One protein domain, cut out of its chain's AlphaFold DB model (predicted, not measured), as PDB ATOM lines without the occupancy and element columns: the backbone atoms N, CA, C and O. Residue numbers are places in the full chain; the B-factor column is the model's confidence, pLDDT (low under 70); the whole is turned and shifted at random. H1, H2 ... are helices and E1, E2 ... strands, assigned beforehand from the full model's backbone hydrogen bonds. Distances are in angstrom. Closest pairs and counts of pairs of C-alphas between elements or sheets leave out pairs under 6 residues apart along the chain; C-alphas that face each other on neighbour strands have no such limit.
ATOM      1  N   LEU A 140      71.110  83.025 116.999       71.25
ATOM      2  CA  LEU A 140      71.910  81.897 116.549       71.25
ATOM      3  C   LEU A 140      71.792  81.807 115.025       71.25
ATOM      4  O   LEU A 140      70.698  81.822 114.460       71.25
ATOM      5  N   GLY A 141      72.933  81.749 114.341       76.75
ATOM      6  CA  GLY A 141      72.956  81.548 112.892       76.75
ATOM      7  C   GLY A 141      72.229  80.255 112.518       76.75
ATOM      8  O   GLY A 141      72.407  79.227 113.167       76.75
ATOM      9  N   GLY A 142      71.375  80.334 111.498       77.62
ATOM     10  CA  GLY A 142      70.523  79.224 111.066       77.62
ATOM     11  C   GLY A 142      69.204  79.078 111.833       77.62
ATOM     12  O   GLY A 142      68.370  78.297 111.408       77.62
ATOM     13  N   GLU A 143      68.956  79.832 112.909       81.50
ATOM     14  CA  GLU A 143      67.661  79.780 113.612       81.50
ATOM     15  C   GLU A 143      66.573  80.561 112.863       81.50
ATOM     16  O   GLU A 143      65.412  80.153 112.803       81.50
ATOM     17  N   LYS A 144      66.948  81.714 112.302       83.62
ATOM     18  CA  LYS A 144      66.011  82.661 111.705       83.62
ATOM     19  C   LYS A 144      66.650  83.448 110.568       83.62
ATOM     20  O   LYS A 144      67.783  83.912 110.690       83.62
ATOM     21  N   VAL A 145      65.895  83.644 109.492       83.56
ATOM     22  CA  VAL A 145      66.226  84.570 108.404       83.56
ATOM     23  C   VAL A 145      65.418  85.851 108.571       83.56
ATOM     24  O   VAL A 145      64.204  85.822 108.780       83.56
ATOM     25  N   PHE A 146      66.120  86.978 108.477       78.44
ATOM     26  CA  PHE A 146      65.545  88.316 108.527       78.44
ATOM     27  C   PHE A 146      65.434  88.873 107.117       78.44
ATOM     28  O   PHE A 146      66.443  89.005 106.421       78.44
ATOM     29  N   VAL A 147      64.213  89.211 106.715       74.25
ATOM     30  CA  VAL A 147      63.942  89.868 105.438       74.25
ATOM     31  C   VAL A 147      63.570  91.316 105.737       74.25
ATOM     32  O   VAL A 147      62.503  91.585 106.288       74.25
ATOM     33  N   ASP A 148      64.471  92.241 105.407       68.75
ATOM     34  CA  ASP A 148      64.185  93.677 105.463       68.75
ATOM     35  C   ASP A 148      63.286  94.072 104.282       68.75
ATOM     36  O   ASP A 148      63.471  93.603 103.154       68.75
ATOM     37  N   PHE A 149      62.311  94.942 104.539       57.94
ATOM     38  CA  PHE A 149      61.406  95.445 103.515       57.94
ATOM     39  C   PHE A 149      62.159  96.444 102.628       57.94
ATOM     40  O   PHE A 149      62.290  97.628 102.945       57.94
ATOM     41  N   ALA A 150      62.653  95.967 101.489       50.03
ATOM     42  CA  ALA A 150      63.372  96.769 100.509       50.03
ATOM     43  C   ALA A 150      62.421  97.640  99.662       50.03
ATOM     44  O   ALA A 150      62.359  97.470  98.453       50.03
ATOM     45  N   GLY A 151      61.692  98.571 100.286       59.72
ATOM     46  CA  GLY A 151      60.937  99.624  99.588       59.72
ATOM     47  C   GLY A 151      60.116  99.136  98.383       59.72
ATOM     48  O   GLY A 151      59.237  98.293  98.543       59.72
ATOM     49  N   ASP A 152      60.393  99.693  97.200       50.06
ATOM     50  CA  ASP A 152      59.758  99.296  95.939       50.06
ATOM     51  C   ASP A 152      60.274  97.914  95.500       50.06
ATOM     52  O   ASP A 152      61.396  97.770  95.009       50.06
ATOM     53  N   THR A 153      59.454  96.882  95.689       57.97
ATOM     54  CA  THR A 153      59.744  95.526  95.217       57.97
ATOM     55  C   THR A 153      59.461  95.397  93.723       57.97
ATOM     56  O   THR A 153      58.528  96.007  93.206       57.97
ATOM     57  N   ILE A 154      60.247  94.575  93.023       60.72
ATOM     58  CA  ILE A 154      59.891  94.132  91.673       60.72
ATOM     59  C   ILE A 154      58.806  93.067  91.823       60.72
ATOM     60  O   ILE A 154      59.026  92.060  92.502       60.72
ATOM     61  N   ASP A 155      57.660  93.298  91.193       67.00
ATOM     62  CA  ASP A 155      56.585  92.318  91.096       67.00
ATOM     63  C   ASP A 155      57.075  91.103  90.300       67.00
ATOM     64  O   ASP A 155      57.443  91.210  89.127       67.00
ATOM     65  N   ILE A 156      57.092  89.939  90.947       67.81
ATOM     66  CA  ILE A 156      57.321  88.655  90.293       67.81
ATOM     67  C   ILE A 156      55.959  88.032  90.046       67.81
ATOM     68  O   ILE A 156      55.213  87.750  90.982       67.81
ATOM     69  N   VAL A 157      55.645  87.831  88.771       73.06
ATOM     70  CA  VAL A 157      54.422  87.160  88.347       73.06
ATOM     71  C   VAL A 157      54.735  85.691  88.136       73.06
ATOM     72  O   VAL A 157      55.599  85.353  87.323       73.06
ATOM     73  N   ASP A 158      54.029  84.824  88.850       66.69
ATOM     74  CA  ASP A 158      54.056  83.393  88.572       66.69
ATOM     75  C   ASP A 158      53.436  83.142  87.177       66.69
ATOM     76  O   ASP A 158      52.269  83.476  86.951       66.69
ATOM     77  N   PRO A 159      54.184  82.571  86.214       63.66
ATOM     78  CA  PRO A 159      53.695  82.368  84.850       63.66
ATOM     79  C   PRO A 159      52.610  81.285  84.728       63.66
ATOM     80  O   PRO A 159      51.947  81.214  83.692       63.66
ATOM     81  N   LEU A 160      52.433  80.434  85.741       70.31
ATOM     82  CA  LEU A 160      51.442  79.358  85.782       70.31
ATOM     83  C   LEU A 160      50.161  79.787  86.504       70.31
ATOM     84  O   LEU A 160      49.069  79.432  86.058       70.31
ATOM     85  N   THR A 161      50.281  80.535  87.604       76.12
ATOM     86  CA  THR A 161      49.133  80.934  88.442       76.12
ATOM     87  C   THR A 161      48.679  82.377  88.214       76.12
ATOM     88  O   THR A 161      47.523  82.705  88.481       76.12
ATOM     89  N   GLY A 162      49.551  83.240  87.683       74.25
ATOM     90  CA  GLY A 162      49.296  84.671  87.511       74.25
ATOM     91  C   GLY A 162      49.339  85.477  88.813       74.25
ATOM     92  O   GLY A 162      49.025  86.669  88.793       74.25
ATOM     93  N   GLU A 163      49.704  84.858  89.940       74.81
ATOM     94  CA  GLU A 163      49.832  85.549  91.220       74.81
ATOM     95  C   GLU A 163      51.030  86.508  91.212       74.81
ATOM     96  O   GLU A 163      52.111  86.187  90.713       74.81
ATOM     97  N   VAL A 164      50.821  87.705  91.769       66.44
ATOM     98  CA  VAL A 164      51.853  88.734  91.921       66.44
ATOM     99  C   VAL A 164      52.447  88.619  93.319       66.44
ATOM    100  O   VAL A 164      51.758  88.858  94.312       66.44
ATOM    101  N   GLY A 165      53.724  88.254  93.396       67.12
ATOM    102  CA  GLY A 165      54.475  88.135  94.641       67.12
ATOM    103  C   GLY A 165      55.789  88.909  94.610       67.12
ATOM    104  O   GLY A 165      56.195  89.466  93.593       67.12
ATOM    105  N   SER A 166      56.489  88.926  95.741       71.06
ATOM    106  CA  SER A 166      57.880  89.380  95.819       71.06
ATOM    107  C   SER A 166      58.833  88.183  95.839       71.06
ATOM    108  O   SER A 166      58.467  87.090  96.276       71.06
ATOM    109  N   GLN A 167      60.093  88.400  95.459       69.81
ATOM    110  CA  GLN A 167      61.154  87.381  95.514       69.81
ATOM    111  C   GLN A 167      61.327  86.699  96.882       69.81
ATOM    112  O   GLN A 167      61.815  85.579  96.943       69.81
ATOM    113  N   PHE A 168      60.932  87.359  97.976       71.88
ATOM    114  CA  PHE A 168      61.077  86.841  99.340       71.88
ATOM    115  C   PHE A 168      59.792  86.214  99.899       71.88
ATOM    116  O   PHE A 168      59.791  85.722 101.026       71.88
ATOM    117  N   THR A 169      58.703  86.237  99.129       72.62
ATOM    118  CA  THR A 169      57.420  85.601  99.463       72.62
ATOM    119  C   THR A 169      57.096  84.429  98.534       72.62
ATOM    120  O   THR A 169      56.001  83.886  98.623       72.62
ATOM    121  N   SER A 170      58.001  84.059  97.621       76.56
ATOM    122  CA  SER A 170      57.806  82.919  96.722       76.56
ATOM    123  C   SER A 170      57.942  81.591  97.469       76.56
ATOM    124  O   SER A 170      58.758  81.471  98.385       76.56
ATOM    125  N   LEU A 171      57.187  80.580  97.028       79.12
ATOM    126  CA  LEU A 171      57.267  79.223  97.580       79.12
ATOM    127  C   LEU A 171      58.677  78.642  97.440       79.12
ATOM    128  O   LEU A 171      59.223  78.137  98.410       79.12
ATOM    129  N   GLU A 172      59.325  78.836  96.286       81.12
ATOM    130  CA  GLU A 172      60.710  78.393  96.062       81.12
ATOM    131  C   GLU A 172      61.692  78.923  97.120       81.12
ATOM    132  O   GLU A 172      62.637  78.232  97.492       81.12
ATOM    133  N   PHE A 173      61.477  80.144  97.619       81.56
ATOM    134  CA  PHE A 173      62.302  80.718  98.677       81.56
ATOM    135  C   PHE A 173      61.875  80.227 100.064       81.56
ATOM    136  O   PHE A 173      62.723  79.822 100.863       81.56
ATOM    137  N   THR A 174      60.576  80.269 100.376       82.25
ATOM    138  CA  THR A 174      60.084  79.916 101.713       82.25
ATOM    139  C   THR A 174      60.242  78.432 102.015       82.25
ATOM    140  O   THR A 174      60.574  78.097 103.148       82.25
ATOM    141  N   ASP A 175      60.083  77.556 101.023       87.00
ATOM    142  CA  ASP A 175      60.167  76.103 101.199       87.00
ATOM    143  C   ASP A 175      61.579  75.677 101.608       87.00
ATOM    144  O   ASP A 175      61.732  74.908 102.551       87.00
ATOM    145  N   VAL A 176      62.624  76.276 101.021       87.62
ATOM    146  CA  VAL A 176      64.020  76.028 101.431       87.62
ATOM    147  C   VAL A 176      64.237  76.359 102.912       87.62
ATOM    148  O   VAL A 176      64.939  75.638 103.623       87.62
ATOM    149  N   LEU A 177      63.638  77.453 103.391       87.62
ATOM    150  CA  LEU A 177      63.752  77.867 104.790       87.62
ATOM    151  C   LEU A 177      62.945  76.954 105.714       87.62
ATOM    152  O   LEU A 177      63.445  76.558 106.768       87.62
ATOM    153  N   LEU A 178      61.726  76.589 105.317       86.75
ATOM    154  CA  LEU A 178      60.854  75.700 106.082       86.75
ATOM    155  C   LEU A 178      61.439  74.283 106.188       86.75
ATOM    156  O   LEU A 178      61.472  73.730 107.290       86.75
ATOM    157  N   ASP A 179      61.978  73.741 105.095       90.44
ATOM    158  CA  ASP A 179      62.658  72.440 105.056       90.44
ATOM    159  C   ASP A 179      63.883  72.418 105.975       90.44
ATOM    160  O   ASP A 179      64.122  71.451 106.706       90.44
ATOM    161  N   ALA A 180      64.632  73.523 106.007       89.94
ATOM    162  CA  ALA A 180      65.760  73.711 106.911       89.94
ATOM    163  C   ALA A 180      65.344  74.052 108.359       89.94
ATOM    164  O   ALA A 180      66.212  74.217 109.217       89.94
ATOM    165  N   LYS A 181      64.036  74.126 108.657       90.25
ATOM    166  CA  LYS A 181      63.461  74.512 109.962       90.25
ATOM    167  C   LYS A 181      63.908  75.896 110.444       90.25
ATOM    168  O   LYS A 181      64.042  76.132 111.644       90.25
ATOM    169  N   ILE A 182      64.123  76.809 109.504       87.19
ATOM    170  CA  ILE A 182      64.545  78.184 109.749       87.19
ATOM    171  C   ILE A 182      63.302  79.064 109.878       87.19
ATOM    172  O   ILE A 182      62.457  79.108 108.985       87.19
ATOM    173  N   ALA A 183      63.191  79.805 110.980       83.38
ATOM    174  CA  ALA A 183      62.106  80.760 111.158       83.38
ATOM    175  C   ALA A 183      62.241  81.929 110.167       83.38
ATOM    176  O   ALA A 183      63.329  82.465 109.962       83.38
ATOM    177  N   ILE A 184      61.127  82.378 109.593       80.50
ATOM    178  CA  ILE A 184      61.114  83.510 108.660       80.50
ATOM    179  C   ILE A 184      60.556  84.731 109.392       80.50
ATOM    180  O   ILE A 184      59.412  84.708 109.845       80.50
ATOM    181  N   SER A 185      61.359  85.791 109.525       77.19
ATOM    182  CA  SER A 185      60.897  87.078 110.057       77.19
ATOM    183  C   SER A 185      60.743  88.072 108.914       77.19
ATOM    184  O   SER A 185      61.730  88.619 108.418       77.19
ATOM    185  N   MET A 186      59.498  88.268 108.484       71.00
ATOM    186  CA  MET A 186      59.120  89.323 107.546       71.00
ATOM    187  C   MET A 186      58.642  90.514 108.371       71.00
ATOM    188  O   MET A 186      57.560  90.467 108.963       71.00
ATOM    189  N   ASP A 187      59.468  91.553 108.479       58.97
ATOM    190  CA  ASP A 187      59.097  92.719 109.273       58.97
ATOM    191  C   ASP A 187      58.031  93.560 108.546       58.97
ATOM    192  O   ASP A 187      58.129  93.859 107.356       58.97
ATOM    193  N   GLY A 188      56.985  93.942 109.279       54.75
ATOM    194  CA  GLY A 188      55.972  94.880 108.815       54.75
ATOM    195  C   GLY A 188      56.392  96.320 109.104       54.75
ATOM    196  O   GLY A 188      57.252  96.598 109.937       54.75
ATOM    197  N   LYS A 189      55.739  97.290 108.462       48.75
ATOM    198  CA  LYS A 189      56.016  98.721 108.674       48.75
ATOM    199  C   LYS A 189      55.933  99.103 110.166       48.75
ATOM    200  O   LYS A 189      54.844  99.342 110.685       48.75
ATOM    201  N   GLY A 190      57.084  99.227 110.833       50.09
ATOM    202  CA  GLY A 190      57.205  99.701 112.218       50.09
ATOM    203  C   GLY A 190      57.789  98.722 113.248       50.09
ATOM    204  O   GLY A 190      57.947  99.146 114.397       50.09
ATOM    205  N   ALA A 191      58.155  97.481 112.901       61.19
ATOM    206  CA  ALA A 191      58.757  96.530 113.851       61.19
ATOM    207  C   ALA A 191      60.304  96.477 113.786       61.19
ATOM    208  O   ALA A 191      60.945  95.435 113.802       61.19
ATOM    209  N   TRP A 192      60.906  97.663 113.952       61.97
ATOM    210  CA  TRP A 192      62.350  97.977 113.965       61.97
ATOM    211  C   TRP A 192      63.309  97.022 114.711       61.97
ATOM    212  O   TRP A 192      64.523  97.116 114.533       61.97
ATOM    213  N   ARG A 193      62.810  96.166 115.609       66.88
ATOM    214  CA  ARG A 193      63.624  95.306 116.481       66.88
ATOM    215  C   ARG A 193      64.423  94.270 115.713       66.88
ATOM    216  O   ARG A 193      65.544  93.993 116.127       66.88
ATOM    217  N   ASP A 194      63.844  93.738 114.649       67.06
ATOM    218  CA  ASP A 194      64.486  92.734 113.807       67.06
ATOM    219  C   ASP A 194      65.375  93.421 112.760       67.06
ATOM    220  O   ASP A 194      66.476  92.950 112.469       67.06
ATOM    221  N   ASN A 195      64.981  94.616 112.302       71.25
ATOM    222  CA  ASN A 195      65.732  95.347 111.286       71.25
ATOM    223  C   ASN A 195      67.004  96.038 111.802       71.25
ATOM    224  O   ASN A 195      67.957  96.247 111.054       71.25
ATOM    225  N   VAL A 196      67.075  96.386 113.092       77.31
ATOM    226  CA  VAL A 196      68.169  97.219 113.631       77.31
ATOM    227  C   VAL A 196      69.571  96.622 113.426       77.31
ATOM    228  O   VAL A 196      70.549  97.365 113.303       77.31
ATOM    229  N   PHE A 197      69.701  95.292 113.391       76.19
ATOM    230  CA  PHE A 197      70.987  94.619 113.163       76.19
ATOM    231  C   PHE A 197      71.377  94.655 111.688       76.19
ATOM    232  O   PHE A 197      72.525  94.975 111.370       76.19
ATOM    233  N   VAL A 198      70.406  94.395 110.809       78.19
ATOM    234  CA  VAL A 198      70.553  94.442 109.351       78.19
ATOM    235  C   VAL A 198      70.898  95.865 108.909       78.19
ATOM    236  O   VAL A 198      71.914  96.076 108.245       78.19
ATOM    237  N   GLU A 199      70.154  96.867 109.383       82.56
ATOM    238  CA  GLU A 199      70.435  98.284 109.134       82.56
ATOM    239  C   GLU A 199      71.835  98.687 109.607       82.56
ATOM    240  O   GLU A 199      72.553  99.412 108.914       82.56
ATOM    241  N   ARG A 200      72.258  98.219 110.790       84.88
ATOM    242  CA  ARG A 200      73.586  98.531 111.330       84.88
ATOM    243  C   ARG A 200      74.697  97.935 110.468       84.88
ATOM    244  O   ARG A 200      75.668  98.645 110.199       84.88
ATOM    245  N   LEU A 201      74.558  96.679 110.036       86.75
ATOM    246  CA  LEU A 201      75.502  96.029 109.125       86.75
ATOM    247  C   LEU A 201      75.593  96.806 107.809       86.75
ATOM    248  O   LEU A 201      76.679  97.242 107.428       86.75
ATOM    249  N   TRP A 202      74.455  97.054 107.159       87.31
ATOM    250  CA  TRP A 202      74.425  97.744 105.870       87.31
ATOM    251  C   TRP A 202      74.906  99.184 105.950       87.31
ATOM    252  O   TRP A 202      75.556  99.651 105.018       87.31
ATOM    253  N   ARG A 203      74.652  99.893 107.053       88.81
ATOM    254  CA  ARG A 203      75.241 101.217 107.272       88.81
ATOM    255  C   ARG A 203      76.763 101.129 107.300       88.81
ATOM    256  O   ARG A 203      77.420 101.927 106.646       88.81
ATOM    257  N   THR A 204      77.327 100.170 108.026       90.94
ATOM    258  CA  THR A 204      78.781  99.986 108.081       90.94
ATOM    259  C   THR A 204      79.362  99.653 106.706       90.94
ATOM    260  O   THR A 204      80.262 100.359 106.265       90.94
ATOM    261  N   VAL A 205      78.782  98.695 105.976       92.06
ATOM    262  CA  VAL A 205      79.213  98.360 104.605       92.06
ATOM    263  C   VAL A 205      79.120  99.581 103.683       92.06
ATOM    264  O   VAL A 205      80.055  99.893 102.954       92.06
ATOM    265  N   LYS A 206      78.015 100.331 103.729       88.31
ATOM    266  CA  LYS A 206      77.841 101.512 102.874       88.31
ATOM    267  C   LYS A 206      78.913 102.567 103.128       88.31
ATOM    268  O   LYS A 206      79.523 103.045 102.182       88.31
ATOM    269  N   TYR A 207      79.157 102.912 104.389       92.06
ATOM    270  CA  TYR A 207      80.077 103.995 104.744       92.06
ATOM    271  C   TYR A 207      81.552 103.613 104.626       92.06
ATOM    272  O   TYR A 207      82.366 104.472 104.300       92.06
ATOM    273  N   GLU A 208      81.904 102.363 104.915       92.31
ATOM    274  CA  GLU A 208      83.300 101.919 104.942       92.31
ATOM    275  C   GLU A 208      83.755 101.282 103.619       92.31
ATOM    276  O   GLU A 208      84.954 101.200 103.371       92.31
ATOM    277  N   GLU A 209      82.828 100.842 102.760       92.88
ATOM    278  CA  GLU A 209      83.155 100.150 101.509       92.88
ATOM    279  C   GLU A 209      82.566 100.855 100.282       92.88
ATOM    280  O   GLU A 209      83.318 101.316  99.422       92.88
ATOM    281  N   VAL A 210      81.236 100.966 100.220       92.44
ATOM    282  CA  VAL A 210      80.516 101.351  98.991       92.44
ATOM    283  C   VAL A 210      80.668 102.835  98.664       92.44
ATOM    284  O   VAL A 210      80.964 103.186  97.531       92.44
ATOM    285  N   TYR A 211      80.487 103.731  99.637       92.25
ATOM    286  CA  TYR A 211      80.537 105.182  99.407       92.25
ATOM    287  C   TYR A 211      81.947 105.716  99.162       92.25
ATOM    288  O   TYR A 211      82.100 106.849  98.710       92.25
ATOM    289  N   LEU A 212      82.972 104.917  99.452       89.00
ATOM    290  CA  LEU A 212      84.367 105.287  99.240       89.00
ATOM    291  C   LEU A 212      84.881 104.880  97.853       89.00
ATOM    292  O   LEU A 212      86.038 105.155  97.538       89.00
ATOM    293  N   ARG A 213      84.059 104.206  97.037       88.44
ATOM    294  CA  ARG A 213      84.480 103.625  95.761       88.44
ATOM    295  C   ARG A 213      83.540 103.998  94.624       88.44
ATOM    296  O   ARG A 213      82.326 104.057  94.789       88.44
TER     297      ARG A 213
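What this domain is: This is residues 140 to 213 of the 260 residues of the protein "Transposase" of Bradyrhizobium diazoefficiens (UniProt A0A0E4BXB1). A tiny sheet of two parallel strands, E1 and E2, sits between short helix H1 and long helix H2, whose residues 203 to 209 stick out. Residues 148 to 170 form a long loop. The 74 printed residues hold E1, H1, E2, H2 in that order, class mixed, under half in named elements; the whole is loose, radius of gyration of the C-alphas 15.0 A, spans 44 by 29 by 25 A.

Where its parts are: E1, residues 144 to 147, begins at C-alpha (66.011, 82.661, 111.705); E2 is residues 183 to 186. H1 is residues 171 to 179. H2, residues 192 to 210, 23.8 A, ends at C-alpha (80.516, 101.351, 98.991) and has a kink of 28 degrees near residue 199.

How they stand to each other: E1 and E2 are parallel at 18 degrees, with N 145 and O 183 at 2.9 A. E1, H1, E2 form a strand-helix-strand unit, parallel neighbours with a helix between, crossover right-handed. The closest C-alphas of E1 and H2, Phe 146 and Asp 194, are 7.0 A apart; of H1 and E2, Leu 177 and Ala 183, 7.2 A. H1 and H2 are apart. O i to N i+4 pairs within hydrogen-bond range are 3 of 5 in H1, 13 of 15 in H2.

The domain as a whole: The farthest C-alphas, Thr 161 and Leu 212, are 44.2 A apart. The printed part has no cut; the link E1 to H1 is long. Low-confidence residues include 148 to 156 and 187 to 194.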